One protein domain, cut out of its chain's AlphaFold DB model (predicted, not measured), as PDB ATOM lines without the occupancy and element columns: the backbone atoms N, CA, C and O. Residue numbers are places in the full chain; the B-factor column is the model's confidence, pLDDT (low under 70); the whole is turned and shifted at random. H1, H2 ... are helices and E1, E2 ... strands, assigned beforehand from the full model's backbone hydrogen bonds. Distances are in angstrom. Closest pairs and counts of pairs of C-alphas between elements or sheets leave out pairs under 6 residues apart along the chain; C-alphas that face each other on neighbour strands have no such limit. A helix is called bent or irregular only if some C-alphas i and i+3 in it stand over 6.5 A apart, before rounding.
ATOM      1  N   GLN A   5     -26.674 -20.556  16.949       88.06
ATOM      2  CA  GLN A   5     -26.620 -21.954  17.350       88.06
ATOM      3  C   GLN A   5     -25.613 -22.176  18.482       88.06
ATOM      4  O   GLN A   5     -25.956 -22.796  19.485       88.06
ATOM      5  N   ALA A   6     -24.418 -21.591  18.376       86.50
ATOM      6  CA  ALA A   6     -23.434 -21.615  19.457       86.50
ATOM      7  C   ALA A   6     -23.957 -20.934  20.737       86.50
ATOM      8  O   ALA A   6     -23.614 -21.339  21.846       86.50
ATOM      9  N   ILE A   7     -24.802 -19.902  20.613       88.06
ATOM     10  CA  ILE A   7     -25.435 -19.264  21.777       88.06
ATOM     11  C   ILE A   7     -26.468 -20.187  22.429       88.06
ATOM     12  O   ILE A   7     -26.521 -20.208  23.651       88.06
ATOM     13  N   ARG A   8     -27.243 -20.970  21.665       91.06
ATOM     14  CA  ARG A   8     -28.178 -21.966  22.228       91.06
ATOM     15  C   ARG A   8     -27.461 -23.067  22.996       91.06
ATOM     16  O   ARG A   8     -27.864 -23.403  24.102       91.06
ATOM     17  N   GLU A   9     -26.366 -23.585  22.446       89.81
ATOM     18  CA  GLU A   9     -25.532 -24.571  23.143       89.81
ATOM     19  C   GLU A   9     -24.999 -23.990  24.458       89.81
ATOM     20  O   GLU A   9     -25.160 -24.598  25.509       89.81
ATOM     21  N   ARG A  10     -24.462 -22.763  24.431       89.31
ATOM     22  CA  ARG A  10     -24.012 -22.063  25.646       89.31
ATOM     23  C   ARG A  10     -25.146 -21.769  26.623       89.31
ATOM     24  O   ARG A  10     -24.920 -21.852  27.823       89.31
ATOM     25  N   LEU A  11     -26.334 -21.414  26.136       92.94
ATOM     26  CA  LEU A  11     -27.509 -21.175  26.972       92.94
ATOM     27  C   LEU A  11     -27.868 -22.441  27.749       92.94
ATOM     28  O   LEU A  11     -28.052 -22.359  28.958       92.94
ATOM     29  N   TYR A  12     -27.893 -23.599  27.083       94.38
ATOM     30  CA  TYR A  12     -28.136 -24.881  27.744       94.38
ATOM     31  C   TYR A  12     -27.115 -25.135  28.865       94.38
ATOM     32  O   TYR A  12     -27.494 -25.446  29.990       94.38
ATOM     33  N   VAL A  13     -25.824 -24.909  28.594       91.44
ATOM     34  CA  VAL A  13     -24.754 -25.060  29.597       91.44
ATOM     35  C   VAL A  13     -24.938 -24.122  30.777       91.44
ATOM     36  O   VAL A  13     -24.837 -24.548  31.921       91.44
ATOM     37  N   TRP A  14     -25.224 -22.846  30.523       93.25
ATOM     38  CA  TRP A  14     -25.437 -21.885  31.601       93.25
ATOM     39  C   TRP A  14     -26.670 -22.206  32.438       93.25
ATOM     40  O   TRP A  14     -26.647 -21.938  33.636       93.25
ATOM     41  N   CYS A  15     -27.701 -22.823  31.851       94.94
ATOM     42  CA  CYS A  15     -28.825 -23.335  32.626       94.94
ATOM     43  C   CYS A  15     -28.378 -24.458  33.570       94.94
ATOM     44  O   CYS A  15     -28.676 -24.398  34.756       94.94
ATOM     45  N   GLU A  16     -27.610 -25.438  33.086       94.06
ATOM     46  CA  GLU A  16     -27.068 -26.516  33.932       94.06
ATOM     47  C   GLU A  16     -26.173 -25.974  35.057       94.06
ATOM     48  O   GLU A  16     -26.321 -26.367  36.214       94.06
ATOM     49  N   VAL A  17     -25.290 -25.017  34.749       91.69
ATOM     50  CA  VAL A  17     -24.437 -24.366  35.756       91.69
ATOM     51  C   VAL A  17     -25.283 -23.624  36.790       91.69
ATOM     52  O   VAL A  17     -25.017 -23.753  37.980       91.69
ATOM     53  N   ALA A  18     -26.314 -22.888  36.370       91.94
ATOM     54  CA  ALA A  18     -27.184 -22.163  37.291       91.94
ATOM     55  C   ALA A  18     -27.966 -23.098  38.222       91.94
ATOM     56  O   ALA A  18     -28.055 -22.823  39.417       91.94
ATOM     57  N   LEU A  19     -28.470 -24.226  37.711       94.25
ATOM     58  CA  LEU A  19     -29.160 -25.233  38.525       94.25
ATOM     59  C   LEU A  19     -28.207 -25.929  39.506       94.25
ATOM     60  O   LEU A  19     -28.565 -26.137  40.663       94.25
ATOM     61  N   LEU A  20     -26.979 -26.238  39.081       93.12
ATOM     62  CA  LEU A  20     -25.953 -26.793  39.967       93.12
ATOM     63  C   LEU A  20     -25.555 -25.798  41.068       93.12
ATOM     64  O   LEU A  20     -25.423 -26.183  42.229       93.12
ATOM     65  N   SER A  21     -25.370 -24.524  40.714       90.62
ATOM     66  CA  SER A  21     -25.080 -23.466  41.683       90.62
ATOM     67  C   SER A  21     -26.247 -23.250  42.650       90.62
ATOM     68  O   SER A  21     -25.995 -23.034  43.830       90.62
ATOM     69  N   ALA A  22     -27.501 -23.365  42.195       91.69
ATOM     70  CA  ALA A  22     -28.685 -23.286  43.054       91.69
ATOM     71  C   ALA A  22     -28.733 -24.430  44.082       91.69
ATOM     72  O   ALA A  22     -28.904 -24.170  45.271       91.69
ATOM     73  N   ASP A  23     -28.513 -25.677  43.648       92.25
ATOM     74  CA  ASP A  23     -28.457 -26.850  44.535       92.25
ATOM     75  C   ASP A  23     -27.332 -26.730  45.570       92.25
ATOM     76  O   ASP A  23     -27.533 -26.946  46.769       92.25
ATOM     77  N   ARG A  24     -26.136 -26.336  45.119       91.19
ATOM     78  CA  ARG A  24     -24.991 -26.115  46.005       91.19
ATOM     79  C   ARG A  24     -25.284 -25.016  47.027       91.19
ATOM     80  O   ARG A  24     -25.025 -25.213  48.209       91.19
ATOM     81  N   LEU A  25     -25.860 -23.901  46.585       89.00
ATOM     82  CA  LEU A  25     -26.247 -22.795  47.453       89.00
ATOM     83  C   LEU A  25     -27.294 -23.219  48.491       89.00
ATOM     84  O   LEU A  25     -27.162 -22.862  49.659       89.00
ATOM     85  N   GLY A  26     -28.287 -24.023  48.099       88.44
ATOM     86  CA  GLY A  26     -29.269 -24.597  49.021       88.44
ATOM     87  C   GLY A  26     -28.608 -25.409  50.137       88.44
ATOM     88  O   GLY A  26     -28.860 -25.157  51.315       88.44
ATOM     89  N   ARG A  27     -27.683 -26.311  49.784       90.00
ATOM     90  CA  ARG A  27     -26.924 -27.110  50.762       90.00
ATOM     91  C   ARG A  27     -26.055 -26.248  51.679       90.00
ATOM     92  O   ARG A  27     -26.126 -26.385  52.899       90.00
ATOM     93  N   THR A  28     -25.284 -25.320  51.117       85.38
ATOM     94  CA  THR A  28     -24.433 -24.410  51.900       85.38
ATOM     95  C   THR A  28     -25.265 -23.532  52.841       85.38
ATOM     96  O   THR A  28     -24.851 -23.262  53.971       85.38
ATOM     97  N   TYR A  29     -26.463 -23.123  52.421       84.56
ATOM     98  CA  TYR A  29     -27.388 -22.365  53.257       84.56
ATOM     99  C   TYR A  29     -27.929 -23.185  54.437       84.56
ATOM    100  O   TYR A  29     -27.940 -22.692  55.566       84.56
ATOM    101  N   GLU A  30     -28.329 -24.440  54.218       85.75
ATOM    102  CA  GLU A  30     -28.766 -25.345  55.293       85.75
ATOM    103  C   GLU A  30     -27.648 -25.606  56.314       85.75
ATOM    104  O   GLU A  30     -27.870 -25.542  57.530       85.75
ATOM    105  N   GLU A  31     -26.422 -25.827  55.835       84.94
ATOM    106  CA  GLU A  31     -25.240 -25.966  56.689       84.94
ATOM    107  C   GLU A  31     -24.973 -24.687  57.492       84.94
ATOM    108  O   GLU A  31     -24.666 -24.744  58.691       84.94
ATOM    109  N   PHE A  32     -25.112 -23.522  56.857       82.25
ATOM    110  CA  PHE A  32     -24.962 -22.226  57.510       82.25
ATOM    111  C   PHE A  32     -26.016 -22.019  58.605       82.25
ATOM    112  O   PHE A  32     -25.653 -21.651  59.724       82.25
ATOM    113  N   LEU A  33     -27.293 -22.307  58.331       79.81
ATOM    114  CA  LEU A  33     -28.383 -22.191  59.306       79.81
ATOM    115  C   LEU A  33     -28.195 -23.118  60.505       79.81
ATOM    116  O   LEU A  33     -28.338 -22.674  61.644       79.81
ATOM    117  N   THR A  34     -27.828 -24.376  60.256       82.00
ATOM    118  CA  THR A  34     -27.528 -25.347  61.320       82.00
ATOM    119  C   THR A  34     -26.412 -24.813  62.217       82.00
ATOM    120  O   THR A  34     -26.550 -24.732  63.434       82.00
ATOM    121  N   SER A  35     -25.345 -24.303  61.600       80.94
ATOM    122  CA  SER A  35     -24.198 -23.732  62.311       80.94
ATOM    123  C   SER A  35     -24.534 -22.467  63.098       80.94
ATOM    124  O   SER A  35     -23.949 -22.221  64.152       80.94
ATOM    125  N   ALA A  36     -25.437 -21.638  62.575       77.75
ATOM    126  CA  ALA A  36     -25.911 -20.443  63.255       77.75
ATOM    127  C   ALA A  36     -26.770 -20.810  64.474       77.75
ATOM    128  O   ALA A  36     -26.562 -20.242  65.544       77.75
ATOM    129  N   ALA A  37     -27.666 -21.794  64.340       79.75
ATOM    130  CA  ALA A  37     -28.492 -22.295  65.437       79.75
ATOM    131  C   ALA A  37     -27.642 -22.905  66.564       79.75
ATOM    132  O   ALA A  37     -27.817 -22.544  67.728       79.75
ATOM    133  N   ASP A  38     -26.666 -23.745  66.216       79.25
ATOM    134  CA  ASP A  38     -25.701 -24.319  67.160       79.25
ATOM    135  C   ASP A  38     -24.899 -23.239  67.897       79.25
ATOM    136  O   ASP A  38     -24.696 -23.300  69.113       79.25
ATOM    137  N   HIS A  39     -24.474 -22.202  67.171       80.50
ATOM    138  CA  HIS A  39     -23.767 -21.082  67.773       80.50
ATOM    139  C   HIS A  39     -24.663 -20.291  68.735       80.50
ATOM    140  O   HIS A  39     -24.222 -19.954  69.835       80.50
ATOM    141  N   SER A  40     -25.919 -20.022  68.365       80.56
ATOM    142  CA  SER A  40     -26.894 -19.367  69.242       80.56
ATOM    143  C   SER A  40     -27.166 -20.178  70.510       80.56
ATOM    144  O   SER A  40     -27.173 -19.598  71.597       80.56
ATOM    145  N   LEU A  41     -27.308 -21.501  70.394       81.94
ATOM    146  CA  LEU A  41     -27.473 -22.407  71.534       81.94
ATOM    147  C   LEU A  41     -26.269 -22.333  72.487       81.94
ATOM    148  O   LEU A  41     -26.433 -22.199  73.700       81.94
ATOM    149  N   TYR A  42     -25.051 -22.349  71.942       83.25
ATOM    150  CA  TYR A  42     -23.825 -22.201  72.727       83.25
ATOM    151  C   TYR A  42     -23.748 -20.845  73.456       83.25
ATOM    152  O   TYR A  42     -23.375 -20.787  74.630       83.25
ATOM    153  N   LEU A  43     -24.120 -19.749  72.784       84.38
ATOM    154  CA  LEU A  43     -24.154 -18.416  73.395       84.38
ATOM    155  C   LEU A  43     -25.197 -18.323  74.515       84.38
ATOM    156  O   LEU A  43     -24.935 -17.697  75.544       84.38
ATOM    157  N   GLU A  44     -26.357 -18.956  74.346       85.00
ATOM    158  CA  GLU A  44     -27.379 -19.022  75.387       85.00
ATOM    159  C   GLU A  44     -26.910 -19.827  76.602       85.00
ATOM    160  O   GLU A  44     -27.072 -19.370  77.734       85.00
ATOM    161  N   TRP A  45     -26.253 -20.965  76.380       88.00
ATOM    162  CA  TRP A  45     -25.662 -21.761  77.454       88.00
ATOM    163  C   TRP A  45     -24.655 -20.951  78.281       88.00
ATOM    164  O   TRP A  45     -24.730 -20.954  79.510       88.00
ATOM    165  N   ILE A  46     -23.773 -20.177  77.632       87.75
ATOM    166  CA  ILE A  46     -22.863 -19.249  78.329       87.75
ATOM    167  C   ILE A  46     -23.652 -18.192  79.110       87.75
ATOM    168  O   ILE A  46     -23.360 -17.943  80.281       87.75
ATOM    169  N   ARG A  47     -24.654 -17.565  78.482       91.56
ATOM    170  CA  ARG A  47     -25.472 -16.502  79.093       91.56
ATOM    171  C   ARG A  47     -26.178 -16.972  80.368       91.56
ATOM    172  O   ARG A  47     -26.331 -16.183  81.296       91.56
ATOM    173  N   LEU A  48     -26.609 -18.231  80.408       89.06
ATOM    174  CA  LEU A  48     -27.286 -18.846  81.553       89.06
ATOM    175  C   LEU A  48     -26.326 -19.359  82.640       89.06
ATOM    176  O   LEU A  48     -26.781 -19.917  83.635       89.06
ATOM    177  N   GLY A  49     -25.013 -19.161  82.485       90.38
ATOM    178  CA  GLY A  49     -24.017 -19.609  83.459       90.38
ATOM    179  C   GLY A  49     -23.626 -21.078  83.317       90.38
ATOM    180  O   GLY A  49     -23.189 -21.683  84.291       90.38
ATOM    181  N   SER A  50     -23.762 -21.644  82.115       89.69
ATOM    182  CA  SER A  50     -23.356 -23.011  81.780       89.69
ATOM    183  C   SER A  50     -24.035 -24.108  82.620       89.69
ATOM    184  O   SER A  50     -23.343 -24.873  83.296       89.69
ATOM    185  N   PRO A  51     -25.379 -24.227  82.573       85.94
ATOM    186  CA  PRO A  51     -26.106 -25.279  83.283       85.94
ATOM    187  C   PRO A  51     -25.588 -26.689  82.912       85.94
ATOM    188  O   PRO A  51     -25.454 -26.984  81.716       85.94
ATOM    189  N   PRO A  52     -25.280 -27.564  83.895       87.31
ATOM    190  CA  PRO A  52     -24.733 -28.904  83.652       87.31
ATOM    191  C   PRO A  52     -25.651 -29.818  82.837       87.31
ATOM    192  O   PRO A  52     -25.171 -30.621  82.044       87.31
ATOM    193  N   GLU A  53     -26.967 -29.684  82.996       87.50
ATOM    194  CA  GLU A  53     -27.977 -30.489  82.303       87.50
ATOM    195  C   GLU A  53     -27.990 -30.293  80.778       87.50
ATOM    196  O   GLU A  53     -28.537 -31.124  80.062       87.50
ATOM    197  N   TRP A  54     -27.392 -29.209  80.271       85.62
ATOM    198  CA  TRP A  54     -27.274 -28.925  78.835       85.62
ATOM    199  C   TRP A  54     -25.890 -29.279  78.278       85.62
ATOM    200  O   TRP A  54     -25.670 -29.158  77.074       85.62
ATOM    201  N   ALA A  55     -24.943 -29.686  79.135       84.56
ATOM    202  CA  ALA A  55     -23.547 -29.881  78.748       84.56
ATOM    203  C   ALA A  55     -23.399 -30.891  77.601       84.56
ATOM    204  O   ALA A  55     -22.707 -30.597  76.631       84.56
ATOM    205  N   GLU A  56     -24.112 -32.019  77.668       86.56
ATOM    206  CA  GLU A  56     -24.114 -33.048  76.619       86.56
ATOM    207  C   GLU A  56     -24.665 -32.508  75.289       86.56
ATOM    208  O   GLU A  56     -24.074 -32.713  74.233       86.56
ATOM    209  N   THR A  57     -25.757 -31.737  75.332       82.19
ATOM    210  CA  THR A  57     -26.359 -31.128  74.136       82.19
ATOM    211  C   THR A  57     -25.405 -30.144  73.456       82.19
ATOM    212  O   THR A  57     -25.312 -30.116  72.234       82.19
ATOM    213  N   VAL A  58     -24.673 -29.347  74.237       81.56
ATOM    214  CA  VAL A  58     -23.803 -28.279  73.722       81.56
ATOM    215  C   VAL A  58     -22.411 -28.790  73.331       81.56
ATOM    216  O   VAL A  58     -21.759 -28.192  72.475       81.56
ATOM    217  N   GLU A  59     -21.929 -29.890  73.918       83.25
ATOM    218  CA  GLU A  59     -20.620 -30.475  73.589       83.25
ATOM    219  C   GLU A  59     -20.538 -30.944  72.128       83.25
ATOM    220  O   GLU A  59     -19.482 -30.826  71.501       83.25
ATOM    221  N   HIS A  60     -21.665 -31.386  71.568       77.62
ATOM    222  CA  HIS A  60     -21.774 -31.832  70.180       77.62
ATOM    223  C   HIS A  60     -22.052 -30.705  69.171       77.62
ATOM    224  O   HIS A  60     -21.918 -30.930  67.967       77.62
ATOM    225  N   SER A  61     -22.372 -29.491  69.632       70.88
ATOM    226  CA  SER A  61     -22.672 -28.354  68.758       70.88
ATOM    227  C   SER A  61     -21.417 -27.522  68.431       70.88
ATOM    228  O   SER A  61     -20.608 -27.210  69.315       70.88
ATOM    229  N   PRO A  62     -21.221 -27.088  67.169       67.06
ATOM    230  CA  PRO A  62     -20.181 -26.131  66.815       67.06
ATOM    231  C   PRO A  62     -20.321 -24.822  67.605       67.06
ATOM    232  O   PRO A  62     -21.245 -24.035  67.435       67.06
ATOM    233  N   LYS A  63     -19.312 -24.542  68.434       73.12
ATOM    234  CA  LYS A  63     -19.283 -23.402  69.370       73.12
ATOM    235  C   LYS A  63     -19.143 -22.035  68.688       73.12
ATOM    236  O   LYS A  63     -19.271 -20.997  69.338       73.12
ATOM    237  N   ARG A  64     -18.819 -22.001  67.392       67.38
ATOM    238  CA  ARG A  64     -18.593 -20.771  66.620       67.38
ATOM    239  C   ARG A  64     -19.116 -20.909  65.199       67.38
ATOM    240  O   ARG A  64     -18.738 -21.844  64.493       67.38
ATOM    241  N   LEU A  65     -19.870 -19.906  64.758       70.69
ATOM    242  CA  LEU A  65     -20.045 -19.642  63.337       70.69
ATOM    243  C   LEU A  65     -18.709 -19.128  62.785       70.69
ATOM    244  O   LEU A  65     -18.188 -18.110  63.242       70.69
ATOM    245  N   THR A  66     -18.096 -19.868  61.864       73.44
ATOM    246  CA  THR A  66     -16.776 -19.506  61.336       73.44
ATOM    247  C   THR A  66     -16.909 -18.524  60.177       73.44
ATOM    248  O   THR A  66     -17.828 -18.627  59.366       73.44
ATOM    249  N   PHE A  67     -15.932 -17.621  60.044       67.56
ATOM    250  CA  PHE A  67     -15.795 -16.766  58.860       67.56
ATOM    251  C   PHE A  67     -15.816 -17.587  57.559       67.56
ATOM    252  O   PHE A  67     -16.440 -17.183  56.588       67.56
ATOM    253  N   GLY A  68     -15.211 -18.782  57.564       66.19
ATOM    254  CA  GLY A  68     -15.214 -19.685  56.410       66.19
ATOM    255  C   GLY A  68     -16.612 -20.128  55.964       66.19
ATOM    256  O   GLY A  68     -16.852 -20.203  54.766       66.19
ATOM    257  N   LYS A  69     -17.552 -20.360  56.895       71.00
ATOM    258  CA  LYS A  69     -18.941 -20.718  56.553       71.00
ATOM    259  C   LYS A  69     -19.701 -19.545  55.939       71.00
ATOM    260  O   LYS A  69     -20.426 -19.723  54.969       71.00
ATOM    261  N   GLN A  70     -19.496 -18.340  56.471       69.06
ATOM    262  CA  GLN A  70     -20.071 -17.123  55.895       69.06
ATOM    263  C   GLN A  70     -19.490 -16.828  54.502       69.06
ATOM    264  O   GLN A  70     -20.227 -16.487  53.584       69.06
ATOM    265  N   TRP A  71     -18.179 -17.007  54.333       69.88
ATOM    266  CA  TRP A  71     -17.505 -16.824  53.050       69.88
ATOM    267  C   TRP A  71     -17.974 -17.837  51.999       69.88
ATOM    268  O   TRP A  71     -18.279 -17.439  50.879       69.88
ATOM    269  N   ALA A  72     -18.096 -19.119  52.362       75.62
ATOM    270  CA  ALA A  72     -18.611 -20.154  51.466       75.62
ATOM    271  C   ALA A  72     -20.039 -19.842  50.996       75.62
ATOM    272  O   ALA A  72     -20.326 -19.947  49.806       75.62
ATOM    273  N   MET A  73     -20.902 -19.384  51.910       77.00
ATOM    274  CA  MET A  73     -22.257 -18.962  51.563       77.00
ATOM    275  C   MET A  73     -22.257 -17.806  50.556       77.00
ATOM    276  O   MET A  73     -22.928 -17.881  49.530       77.00
ATOM    277  N   ASN A  74     -21.469 -16.759  50.803       72.31
ATOM    278  CA  ASN A  74     -21.385 -15.621  49.884       72.31
ATOM    279  C   ASN A  74     -20.845 -16.030  48.503       72.31
ATOM    280  O   ASN A  74     -21.404 -15.625  47.487       72.31
ATOM    281  N   ALA A  75     -19.816 -16.879  48.457       76.38
ATOM    282  CA  ALA A  75     -19.262 -17.383  47.203       76.38
ATOM    283  C   ALA A  75     -20.295 -18.189  46.390       76.38
ATOM    284  O   ALA A  75     -20.362 -18.069  45.165       76.38
ATOM    285  N   ASP A  76     -21.131 -18.985  47.060       83.50
ATOM    286  CA  ASP A  76     -22.177 -19.767  46.398       83.50
ATOM    287  C   ASP A  76     -23.338 -18.878  45.917       83.50
ATOM    288  O   ASP A  76     -23.872 -19.106  44.827       83.50
ATOM    289  N   VAL A  77     -23.669 -17.806  46.654       81.31
ATOM    290  CA  VAL A  77     -24.599 -16.759  46.192       81.31
ATOM    291  C   VAL A  77     -24.090 -16.099  44.915       81.31
ATOM    292  O   VAL A  77     -24.826 -16.016  43.931       81.31
ATOM    293  N   GLU A  78     -22.836 -15.651  44.905       79.25
ATOM    294  CA  GLU A  78     -22.228 -15.017  43.735       79.25
ATOM    295  C   GLU A  78     -22.210 -15.962  42.530       79.25
ATOM    296  O   GLU A  78     -22.549 -15.559  41.415       79.25
ATOM    297  N   SER A  79     -21.874 -17.237  42.752       83.81
ATOM    298  CA  SER A  79     -21.884 -18.264  41.709       83.81
ATOM    299  C   SER A  79     -23.274 -18.436  41.086       83.81
ATOM    300  O   SER A  79     -23.408 -18.450  39.855       83.81
ATOM    301  N   PHE A  80     -24.318 -18.519  41.915       87.56
ATOM    302  CA  PHE A  80     -25.702 -18.639  41.458       87.56
ATOM    303  C   PHE A  80     -26.171 -17.395  40.690       87.56
ATOM    304  O   PHE A  80     -26.653 -17.507  39.562       87.56
ATOM    305  N   VAL A  81     -25.969 -16.195  41.240       83.50
ATOM    306  CA  VAL A  81     -26.377 -14.945  40.576       83.50
ATOM    307  C   VAL A  81     -25.639 -14.765  39.249       83.50
ATOM    308  O   VAL A  81     -26.248 -14.411  38.238       83.50
ATOM    309  N   ASN A  82     -24.333 -15.044  39.214       84.25
ATOM    310  CA  ASN A  82     -23.542 -14.896  37.997       84.25
ATOM    311  C   ASN A  82     -24.000 -15.860  36.894       84.25
ATOM    312  O   ASN A  82     -24.184 -15.444  35.749       84.25
ATOM    313  N   SER A  83     -24.216 -17.133  37.225       88.44
ATOM    314  CA  SER A  83     -24.679 -18.134  36.257       88.44
ATOM    315  C   SER A  83     -26.082 -17.819  35.726       88.44
ATOM    316  O   SER A  83     -26.286 -17.814  34.509       88.44
ATOM    317  N   ALA A  84     -27.021 -17.429  36.591       89.44
ATOM    318  CA  ALA A  84     -28.362 -17.024  36.171       89.44
ATOM    319  C   ALA A  84     -28.353 -15.738  35.309       89.44
ATOM    320  O   ALA A  84     -29.101 -15.623  34.334       89.44
ATOM    321  N   ALA A  85     -27.437 -14.797  35.573       85.12
ATOM    322  CA  ALA A  85     -27.244 -13.618  34.726       85.12
ATOM    323  C   ALA A  85     -26.732 -13.980  33.317       85.12
ATOM    324  O   ALA A  85     -27.088 -13.321  32.330       85.12
ATOM    325  N   HIS A  86     -25.910 -15.027  33.188       86.69
ATOM    326  CA  HIS A  86     -25.481 -15.538  31.885       86.69
ATOM    327  C   HIS A  86     -26.639 -16.169  31.100       86.69
ATOM    328  O   HIS A  86     -26.735 -15.924  29.892       86.69
ATOM    329  N   VAL A  87     -27.553 -16.881  31.772       91.44
ATOM    330  CA  VAL A  87     -28.807 -17.371  31.165       91.44
ATOM    331  C   VAL A  87     -29.610 -16.198  30.598       91.44
ATOM    332  O   VAL A  87     -29.917 -16.179  29.403       91.44
ATOM    333  N   GLU A  88     -29.857 -15.159  31.402       88.62
ATOM    334  CA  GLU A  88     -30.602 -13.970  30.965       88.62
ATOM    335  C   GLU A  88     -29.936 -13.278  29.766       88.62
ATOM    336  O   GLU A  88     -30.592 -12.877  28.798       88.62
ATOM    337  N   LYS A  89     -28.605 -13.145  29.796       85.12
ATOM    338  CA  LYS A  89     -27.835 -12.558  28.694       85.12
ATOM    339  C   LYS A  89     -28.027 -13.346  27.399       85.12
ATOM    340  O   LYS A  89     -28.241 -12.731  26.353       85.12
ATOM    341  N   CYS A  90     -27.961 -14.672  27.457       87.06
ATOM    342  CA  CYS A  90     -28.165 -15.536  26.300       87.06
ATOM    343  C   CYS A  90     -29.598 -15.441  25.753       87.06
ATOM    344  O   CYS A  90     -29.759 -15.215  24.551       87.06
ATOM    345  N   VAL A  91     -30.615 -15.503  26.620       90.19
ATOM    346  CA  VAL A  91     -32.033 -15.328  26.251       90.19
ATOM    347  C   VAL A  91     -32.258 -13.993  25.537       90.19
ATOM    348  O   VAL A  91     -32.844 -13.948  24.453       90.19
ATOM    349  N   LYS A  92     -31.710 -12.896  26.076       86.19
ATOM    350  CA  LYS A  92     -31.838 -11.563  25.468       86.19
ATOM    351  C   LYS A  92     -31.224 -11.484  24.067       86.19
ATOM    352  O   LYS A  92     -31.762 -10.783  23.213       86.19
ATOM    353  N   ILE A  93     -30.105 -12.170  23.821       83.94
ATOM    354  CA  ILE A  93     -29.442 -12.174  22.505       83.94
ATOM    355  C   ILE A  93     -30.216 -13.024  21.487       83.94
ATOM    356  O   ILE A  93     -30.278 -12.663  20.309       83.94
ATOM    357  N   LEU A  94     -30.785 -14.152  21.916       85.56
ATOM    358  CA  LEU A  94     -31.544 -15.046  21.038       85.56
ATOM    359  C   LEU A  94     -32.915 -14.461  20.666       85.56
ATOM    360  O   LEU A  94     -33.332 -14.602  19.513       85.56
ATOM    361  N   GLY A  95     -33.522 -13.715  21.591       84.69
ATOM    362  CA  GLY A  95     -34.785 -13.002  21.434       84.69
ATOM    363  C   GLY A  95     -35.688 -13.288  22.628       84.69
ATOM    364  O   GLY A  95     -36.260 -14.367  22.706       84.69
ATOM    365  N   ALA A  96     -35.821 -12.327  23.547       76.81
ATOM    366  CA  ALA A  96     -36.519 -12.531  24.823       76.81
ATOM    367  C   ALA A  96     -37.979 -13.000  24.667       76.81
ATOM    368  O   ALA A  96     -38.460 -13.752  25.502       76.81
ATOM    369  N   ASP A  97     -38.653 -12.623  23.576       81.50
ATOM    370  CA  ASP A  97     -40.039 -13.026  23.301       81.50
ATOM    371  C   ASP A  97     -40.198 -14.524  22.973       81.50
ATOM    372  O   ASP A  97     -41.319 -15.023  22.912       81.50
ATOM    373  N   GLN A  98     -39.095 -15.241  22.734       81.94
ATOM    374  CA  GLN A  98     -39.086 -16.668  22.385       81.94
ATOM    375  C   GLN A  98     -38.896 -17.583  23.601       81.94
ATOM    376  O   GLN A  98     -39.021 -18.797  23.467       81.94
ATOM    377  N   TYR A  99     -38.595 -17.016  24.771       89.44
ATOM    378  CA  TYR A  99     -38.290 -17.768  25.985       89.44
ATOM    379  C   TYR A  99     -39.233 -17.380  27.130       89.44
ATOM    380  O   TYR A  99     -39.813 -16.289  27.109       89.44
ATOM    381  N   PRO A 100     -39.375 -18.251  28.145       89.88
ATOM    382  CA  PRO A 100     -40.078 -17.925  29.376       89.88
ATOM    383  C   PRO A 100     -39.610 -16.591  29.953       89.88
ATOM    384  O   PRO A 100     -38.409 -16.292  30.006       89.88
ATOM    385  N   LYS A 101     -40.574 -15.778  30.383       86.44
ATOM    386  CA  LYS A 101     -40.277 -14.513  31.051       86.44
ATOM    387  C   LYS A 101     -39.750 -14.800  32.449       86.44
ATOM    388  O   LYS A 101     -40.200 -15.740  33.097       86.44
ATOM    389  N   GLN A 102     -38.817 -13.970  32.902       80.88
ATOM    390  CA  GLN A 102     -38.421 -13.997  34.303       80.88
ATOM    391  C   GLN A 102     -39.647 -13.725  35.195       80.88
ATOM    392  O   GLN A 102     -40.546 -12.993  34.765       80.88
ATOM    393  N   PRO A 103     -39.686 -14.300  36.409       73.75
ATOM    394  CA  PRO A 103     -40.720 -13.991  37.389       73.75
ATOM    395  C   PRO A 103     -40.787 -12.481  37.654       73.75
ATOM    396  O   PRO A 103     -39.759 -11.802  37.607       73.75
ATOM    397  N   ASP A 104     -41.981 -11.964  37.957       58.69
ATOM    398  CA  ASP A 104     -42.171 -10.551  38.294       58.69
ATOM    399  C   ASP A 104     -41.284 -10.161  39.491       58.69
ATOM    400  O   ASP A 104     -41.380 -10.738  40.577       58.69
ATOM    401  N   GLY A 105     -40.402  -9.182  39.288       59.78
ATOM    402  CA  GLY A 105     -39.410  -8.758  40.272       59.78
ATOM    403  C   GLY A 105     -38.251  -7.990  39.629       59.78
ATOM    404  O   GLY A 105     -38.250  -7.785  38.412       59.78
ATOM    405  N   PRO A 106     -37.274  -7.535  40.432       58.19
ATOM    406  CA  PRO A 106     -36.057  -6.942  39.897       58.19
ATOM    407  C   PRO A 106     -35.300  -7.949  39.028       58.19
ATOM    408  O   PRO A 106     -35.273  -9.145  39.323       58.19
ATOM    409  N   SER A 107     -34.692  -7.470  37.943       62.81
ATOM    410  CA  SER A 107     -33.927  -8.323  37.024       62.81
ATOM    411  C   SER A 107     -32.747  -8.960  37.762       62.81
ATOM    412  O   SER A 107     -32.137  -8.342  38.633       62.81
ATOM    413  N   ILE A 108     -32.343 -10.172  37.370       65.00
ATOM    414  CA  ILE A 108     -31.131 -10.827  37.904       65.00
ATOM    415  C   ILE A 108     -29.892  -9.927  37.751       65.00
ATOM    416  O   ILE A 108     -28.958  -9.979  38.551       65.00
ATOM    417  N   ARG A 109     -29.911  -9.030  36.760       59.84
ATOM    418  CA  ARG A 109     -28.907  -7.979  36.566       59.84
ATOM    419  C   ARG A 109     -28.868  -6.941  37.676       59.84
ATOM    420  O   ARG A 109     -27.791  -6.441  37.960       59.84
ATOM    421  N   GLU A 110     -30.006  -6.604  38.262       57.22
ATOM    422  CA  GLU A 110     -30.118  -5.584  39.309       57.22
ATOM    423  C   GLU A 110     -29.579  -6.090  40.648       57.22
ATOM    424  O   GLU A 110     -29.198  -5.289  41.483       57.22
ATOM    425  N   VAL A 111     -29.469  -7.411  40.835       53.50
ATOM    426  CA  VAL A 111     -28.863  -8.023  42.034       53.50
ATOM    427  C   VAL A 111     -27.349  -8.222  41.889       53.50
ATOM    428  O   VAL A 111     -26.665  -8.636  42.825       53.50
ATOM    429  N   ARG A 112     -26.792  -7.896  40.720       53.12
ATOM    430  CA  ARG A 112     -25.353  -7.907  40.486       53.12
ATOM    431  C   ARG A 112     -24.798  -6.500  40.692       53.12
ATOM    432  O   ARG A 112     -25.204  -5.575  39.992       53.12
ATOM    433  N   ASN A 113     -23.788  -6.365  41.550       46.44
ATOM    434  CA  ASN A 113     -22.941  -5.183  41.524       46.44
ATOM    435  C   ASN A 113     -22.166  -5.203  40.200       46.44
ATOM    436  O   ASN A 113     -21.269  -6.022  39.985       46.44
ATOM    437  N   PHE A 114     -22.564  -4.339  39.269       41.81
ATOM    438  CA  PHE A 114     -21.907  -4.205  37.972       41.81
ATOM    439  C   PHE A 114     -20.464  -3.686  38.097       41.81
ATOM    440  O   PHE A 114     -19.724  -3.734  37.121       41.81
ATOM    441  N   GLU A 115     -20.009  -3.217  39.259       38.69
ATOM    442  CA  GLU A 115     -18.616  -2.796  39.433       38.69
ATOM    443  C   GLU A 115     -17.636  -3.983  39.529       38.69
ATOM    444  O   GLU A 115     -16.486  -3.869  39.089       38.69
ATOM    445  N   PRO A 139     -24.754  -7.342  46.400       42.44
ATOM    446  CA  PRO A 139     -24.943  -8.776  46.248       42.44
ATOM    447  C   PRO A 139     -24.738  -9.423  47.619       42.44
ATOM    448  O   PRO A 139     -23.815  -9.059  48.346       42.44
ATOM    449  N   GLY A 140     -25.607 -10.356  48.007       42.66
ATOM    450  CA  GLY A 140     -25.411 -11.128  49.240       42.66
ATOM    451  C   GLY A 140     -26.302 -10.775  50.432       42.66
ATOM    452  O   GLY A 140     -26.112 -11.357  51.499       42.66
ATOM    453  N   VAL A 141     -27.320  -9.912  50.293       53.88
ATOM    454  CA  VAL A 141     -28.404  -9.899  51.294       53.88
ATOM    455  C   VAL A 141     -29.242 -11.156  51.104       53.88
ATOM    456  O   VAL A 141     -30.096 -11.229  50.226       53.88
ATOM    457  N   ILE A 142     -28.962 -12.169  51.913       56.47
ATOM    458  CA  ILE A 142     -29.725 -13.408  51.929       56.47
ATOM    459  C   ILE A 142     -30.887 -13.241  52.902       56.47
ATOM    460  O   ILE A 142     -30.678 -12.921  54.074       56.47
ATOM    461  N   ALA A 143     -32.104 -13.495  52.439       57.78
ATOM    462  CA  ALA A 143     -33.286 -13.518  53.288       57.78
ATOM    463  C   ALA A 143     -34.012 -14.856  53.147       57.78
ATOM    464  O   ALA A 143     -34.161 -15.377  52.047       57.78
ATOM    465  N   ALA A 144     -34.500 -15.404  54.259       54.75
ATOM    466  CA  ALA A 144     -35.509 -16.454  54.216       54.75
ATOM    467  C   ALA A 144     -36.883 -15.818  54.410       54.75
ATOM    468  O   ALA A 144     -37.188 -15.309  55.489       54.75
ATOM    469  N   VAL A 145     -37.722 -15.867  53.378       58.84
ATOM    470  CA  VAL A 145     -39.117 -15.416  53.451       58.84
ATOM    471  C   VAL A 145     -39.998 -16.627  53.211       58.84
ATOM    472  O   VAL A 145     -39.903 -17.281  52.177       58.84
ATOM    473  N   SER A 146     -40.847 -16.967  54.181       54.00
ATOM    474  CA  SER A 146     -41.788 -18.090  54.055       54.00
ATOM    475  C   SER A 146     -41.128 -19.426  53.666       54.00
ATOM    476  O   SER A 146     -41.719 -20.205  52.927       54.00
ATOM    477  N   LYS A 147     -39.921 -19.701  54.194       63.72
ATOM    478  CA  LYS A 147     -39.063 -20.873  53.893       63.72
ATOM    479  C   LYS A 147     -38.377 -20.864  52.524       63.72
ATOM    480  O   LYS A 147     -37.600 -21.770  52.251       63.72
ATOM    481  N   ASN A 148     -38.610 -19.846  51.702       71.44
ATOM    482  CA  ASN A 148     -37.891 -19.673  50.449       71.44
ATOM    483  C   ASN A 148     -36.632 -18.847  50.676       71.44
ATOM    484  O   ASN A 148     -36.654 -17.862  51.419       71.44
ATOM    485  N   LEU A 149     -35.551 -19.248  50.015       76.62
ATOM    486  CA  LEU A 149     -34.307 -18.499  49.990       76.62
ATOM    487  C   LEU A 149     -34.418 -17.362  48.972       76.62
ATOM    488  O   LEU A 149     -34.824 -17.570  47.827       76.62
ATOM    489  N   HIS A 150     -34.069 -16.160  49.406       76.50
ATOM    490  CA  HIS A 150     -34.005 -14.970  48.578       76.50
ATOM    491  C   HIS A 150     -32.582 -14.425  48.549       76.50
ATOM    492  O   HIS A 150     -31.914 -14.373  49.583       76.50
ATOM    493  N   VAL A 151     -32.150 -13.981  47.369       72.88
ATOM    494  CA  VAL A 151     -30.914 -13.217  47.177       72.88
ATOM    495  C   VAL A 151     -31.308 -11.803  46.762       72.88
ATOM    496  O   VAL A 151     -31.812 -11.581  45.660       72.88
ATOM    497  N   GLY A 152     -31.146 -10.845  47.671       71.00
ATOM    498  CA  GLY A 152     -31.801  -9.546  47.562       71.00
ATOM    499  C   GLY A 152     -33.318  -9.734  47.494       71.00
ATOM    500  O   GLY A 152     -33.922 -10.343  48.373       71.00
ATOM    501  N   ASN A 153     -33.924  -9.260  46.409       69.38
ATOM    502  CA  ASN A 153     -35.355  -9.413  46.140       69.38
ATOM    503  C   ASN A 153     -35.679 -10.603  45.215       69.38
ATOM    504  O   ASN A 153     -36.850 -10.855  44.935       69.38
ATOM    505  N   LEU A 154     -34.673 -11.349  44.740       74.88
ATOM    506  CA  LEU A 154     -34.884 -12.514  43.879       74.88
ATOM    507  C   LEU A 154     -35.278 -13.724  44.714       74.88
ATOM    508  O   LEU A 154     -34.548 -14.111  45.622       74.88
ATOM    509  N   SER A 155     -36.396 -14.356  44.369       84.75
ATOM    510  CA  SER A 155     -36.751 -15.667  44.909       84.75
ATOM    511  C   SER A 155     -35.947 -16.748  44.191       84.75
ATOM    512  O   SER A 155     -36.098 -16.920  42.981       84.75
ATOM    513  N   MET A 156     -35.105 -17.485  44.921       86.88
ATOM    514  CA  MET A 156     -34.307 -18.555  44.320       86.88
ATOM    515  C   MET A 156     -35.159 -19.647  43.668       86.88
ATOM    516  O   MET A 156     -34.870 -19.951  42.514       86.88
ATOM    517  N   PRO A 157     -36.220 -20.182  44.309       89.25
ATOM    518  CA  PRO A 157     -37.094 -21.158  43.658       89.25
ATOM    519  C   PRO A 157     -37.701 -20.636  42.351       89.25
ATOM    520  O   PRO A 157     -37.701 -21.337  41.349       89.25
ATOM    521  N   ALA A 158     -38.135 -19.370  42.319       89.81
ATOM    522  CA  ALA A 158     -38.715 -18.787  41.110       89.81
ATOM    523  C   ALA A 158     -37.685 -18.637  39.974       89.81
ATOM    524  O   ALA A 158     -38.009 -18.843  38.806       89.81
ATOM    525  N   VAL A 159     -36.438 -18.282  40.305       90.25
ATOM    526  CA  VAL A 159     -35.340 -18.234  39.327       90.25
ATOM    527  C   VAL A 159     -34.967 -19.641  38.861       90.25
ATOM    528  O   VAL A 159     -34.719 -19.832  37.675       90.25
ATOM    529  N   GLU A 160     -34.945 -20.625  39.759       93.31
ATOM    530  CA  GLU A 160     -34.678 -22.025  39.425       93.31
ATOM    531  C   GLU A 160     -35.723 -22.577  38.449       93.31
ATOM    532  O   GLU A 160     -35.354 -23.125  37.409       93.31
ATOM    533  N   ASP A 161     -37.008 -22.374  38.739       94.19
ATOM    534  CA  ASP A 161     -38.116 -22.783  37.874       94.19
ATOM    535  C   ASP A 161     -37.995 -22.135  36.490       94.19
ATOM    536  O   ASP A 161     -38.016 -22.828  35.470       94.19
ATOM    537  N   TRP A 162     -37.742 -20.825  36.442       94.88
ATOM    538  CA  TRP A 162     -37.505 -20.114  35.185       94.88
ATOM    539  C   TRP A 162     -36.315 -20.686  34.398       94.88
ATOM    540  O   TRP A 162     -36.417 -20.905  33.189       94.88
ATOM    541  N   VAL A 163     -35.188 -20.975  35.060       95.44
ATOM    542  CA  VAL A 163     -34.018 -21.589  34.413       95.44
ATOM    543  C   VAL A 163     -34.353 -22.985  33.876       95.44
ATOM    544  O   VAL A 163     -33.927 -23.315  32.766       95.44
ATOM    545  N   ARG A 164     -35.127 -23.799  34.609       96.50
ATOM    546  CA  ARG A 164     -35.587 -25.122  34.142       96.50
ATOM    547  C   ARG A 164     -36.447 -24.996  32.886       96.50
ATOM    548  O   ARG A 164     -36.195 -25.704  31.914       96.50
ATOM    549  N   GLU A 165     -37.393 -24.061  32.865       96.69
ATOM    550  CA  GLU A 165     -38.237 -23.824  31.690       96.69
ATOM    551  C   GLU A 165     -37.410 -23.368  30.475       96.69
ATOM    552  O   GLU A 165     -37.575 -23.896  29.372       96.69
ATOM    553  N   VAL A 166     -36.473 -22.430  30.663       96.19
ATOM    554  CA  VAL A 166     -35.565 -21.973  29.594       96.19
ATOM    555  C   VAL A 166     -34.711 -23.128  29.068       96.19
ATOM    556  O   VAL A 166     -34.574 -23.279  27.849       96.19
ATOM    557  N   ARG A 167     -34.161 -23.958  29.966       96.12
ATOM    558  CA  ARG A 167     -33.380 -25.150  29.612       96.12
ATOM    559  C   ARG A 167     -34.195 -26.102  28.744       96.12
ATOM    560  O   ARG A 167     -33.692 -26.589  27.735       96.12
ATOM    561  N   ASP A 168     -35.436 -26.371  29.125       95.31
ATOM    562  CA  ASP A 168     -36.284 -27.332  28.427       95.31
ATOM    563  C   ASP A 168     -36.661 -26.827  27.021       95.31
ATOM    564  O   ASP A 168     -36.606 -27.596  26.055       95.31
ATOM    565  N   VAL A 169     -36.925 -25.521  26.875       95.44
ATOM    566  CA  VAL A 169     -37.133 -24.872  25.567       95.44
ATOM    567  C   VAL A 169     -35.882 -24.985  24.695       95.44
ATOM    568  O   VAL A 169     -35.961 -25.489  23.575       95.44
ATOM    569  N   VAL A 170     -34.708 -24.578  25.193       94.75
ATOM    570  CA  VAL A 170     -33.478 -24.621  24.382       94.75
ATOM    571  C   VAL A 170     -33.051 -26.058  24.065       94.75
ATOM    572  O   VAL A 170     -32.543 -26.319  22.976       94.75
ATOM    573  N   ALA A 171     -33.309 -27.023  24.954       94.19
ATOM    574  CA  ALA A 171     -33.088 -28.442  24.680       94.19
ATOM    575  C   ALA A 171     -33.918 -28.919  23.484       94.19
ATOM    576  O   ALA A 171     -33.414 -29.662  22.638       94.19
ATOM    577  N   GLN A 172     -35.181 -28.491  23.408       93.88
ATOM    578  CA  GLN A 172     -36.046 -28.821  22.285       93.88
ATOM    579  C   GLN A 172     -35.560 -28.166  20.991       93.88
ATOM    580  O   GLN A 172     -35.421 -28.860  19.989       93.88
ATOM    581  N   GLU A 173     -35.195 -26.883  21.026       93.06
ATOM    582  CA  GLU A 173     -34.647 -26.190  19.853       93.06
ATOM    583  C   GLU A 173     -33.369 -26.851  19.316       93.06
ATOM    584  O   GLU A 173     -33.164 -26.937  18.104       93.06
ATOM    585  N   LEU A 174     -32.490 -27.327  20.208       92.94
ATOM    586  CA  LEU A 174     -31.288 -28.060  19.810       92.94
ATOM    587  C   LEU A 174     -31.658 -29.369  19.103       92.94
ATOM    588  O   LEU A 174     -31.109 -29.640  18.032       92.94
ATOM    589  N   ARG A 175     -32.615 -30.131  19.653       93.19
ATOM    590  CA  ARG A 175     -33.114 -31.376  19.045       93.19
ATOM    591  C   ARG A 175     -33.739 -31.136  17.673       93.19
ATOM    592  O   ARG A 175     -33.416 -31.865  16.736       93.19
ATOM    593  N   ASP A 176     -34.555 -30.096  17.532       92.44
ATOM    594  CA  ASP A 176     -35.203 -29.732  16.266       92.44
ATOM    595  C   ASP A 176     -34.178 -29.309  15.198       92.44
ATOM    596  O   ASP A 176     -34.356 -29.572  14.009       92.44
ATOM    597  N   ALA A 177     -33.054 -28.722  15.619       90.00
ATOM    598  CA  ALA A 177     -31.914 -28.413  14.758       90.00
ATOM    599  C   ALA A 177     -31.021 -29.635  14.439       90.00
ATOM    600  O   ALA A 177     -29.951 -29.474  13.847       90.00
ATOM    601  N   GLY A 178     -31.416 -30.846  14.847       90.00
ATOM    602  CA  GLY A 178     -30.641 -32.073  14.657       90.00
ATOM    603  C   GLY A 178     -29.396 -32.166  15.543       90.00
ATOM    604  O   GLY A 178     -28.506 -32.971  15.268       90.00
ATOM    605  N   LYS A 179     -29.305 -31.345  16.595       87.81
ATOM    606  CA  LYS A 179     -28.222 -31.389  17.580       87.81
ATOM    607  C   LYS A 179     -28.693 -32.058  18.865       87.81
ATOM    608  O   LYS A 179     -29.857 -31.980  19.247       87.81
TER     609      LYS A 179
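AT A GLANCE: This is residues 5 to 115 and 139 to 179 of the 205 residues of an uncharacterized protein of Agromyces sp. Soil535 (UniProt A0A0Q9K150). One very long helix, H1, makes the long axis of a rod; H3 and H4 run back along it to make a loose three-helix bundle, and at the far end of H1 the short helix H2 folds back in a helical hairpin. A small hairpin of two strands, E1 and E2, sits where H4 begins. The printed part has 152 residues, with four named helices and two named strands in the order H1 H2 H3 E1 E2 H4; the sheet, in the order E1 - E2, is antiparallel, and the class is mostly helix. The whole is loose, with a radius of gyration of the C-alphas of 20.1 A, and spans 69 by 29 by 27 A.

HOW THE PARTS SIT: The hub is H1, residues 5 to 47, which touches three other helices. With its residues 38 to 45 alone it touches H2, residues 52 to 59, opposite ways at a shallow tilt of 23 degrees; the closest C-alphas, of Tyr 42 and Val 58, are 6.2 A apart. H3, residues 67 to 94, touches H1 opposite ways at a shallow tilt of 24 degrees, the closest C-alphas being those of Ala 18 and Ser 83, 4.9 A. E1, residues 142 to 145, and E2, residues 148 to 151, form a hairpin with N 143 and O 150 within hydrogen-bond range at 3.0 A and N 150 and O 143 at 2.8 A. H4, residues 156 to 176, touches H1 at residues 8 to 22 of H1 alone, opposite ways at a shallow tilt of 21 degrees; the closest C-alphas, of Tyr 12 and Arg 167, are 5.6 A apart. H3 and H4 only just touch, with 3 pairs of C-alphas within 8 A, the closest those of Val 87 and Val 163, 7.4 A; they run the same way at a steep tilt of 41 degrees. H2 and H4 are apart. In H1, H3 and H4 every O i to N i+4 pair is within hydrogen-bond range; in H2 it is 2 of 4.

IN THESE COORDINATES: H1 begins at C-alpha 5, (-26.620, -21.954, 17.350), and is 62.0 A long. H2 is irregular, with C-alphas 53 and 56 7.3 A apart. H3 is 41.0 A long and ends at C-alpha 94, (-31.544, -15.046, 21.038). H4 is 30.2 A long and ends at C-alpha 176, (-35.203, -29.732, 16.266).

THE WHOLE: The C-alphas farthest apart, of Gly 49 and Gly 178, are 70.2 A apart. Residues 116 to 138 are not printed, and C-alphas 115 and 139 are 11.1 A apart across this cut. Residues 95 to 115 hold no named element. Of the links printed whole, H2 to H3 is short and the others are tight. The mean pLDDT of the printed part is 80.8; 28 residues are under 70, among them residues 104 to 115 and 139 to 147.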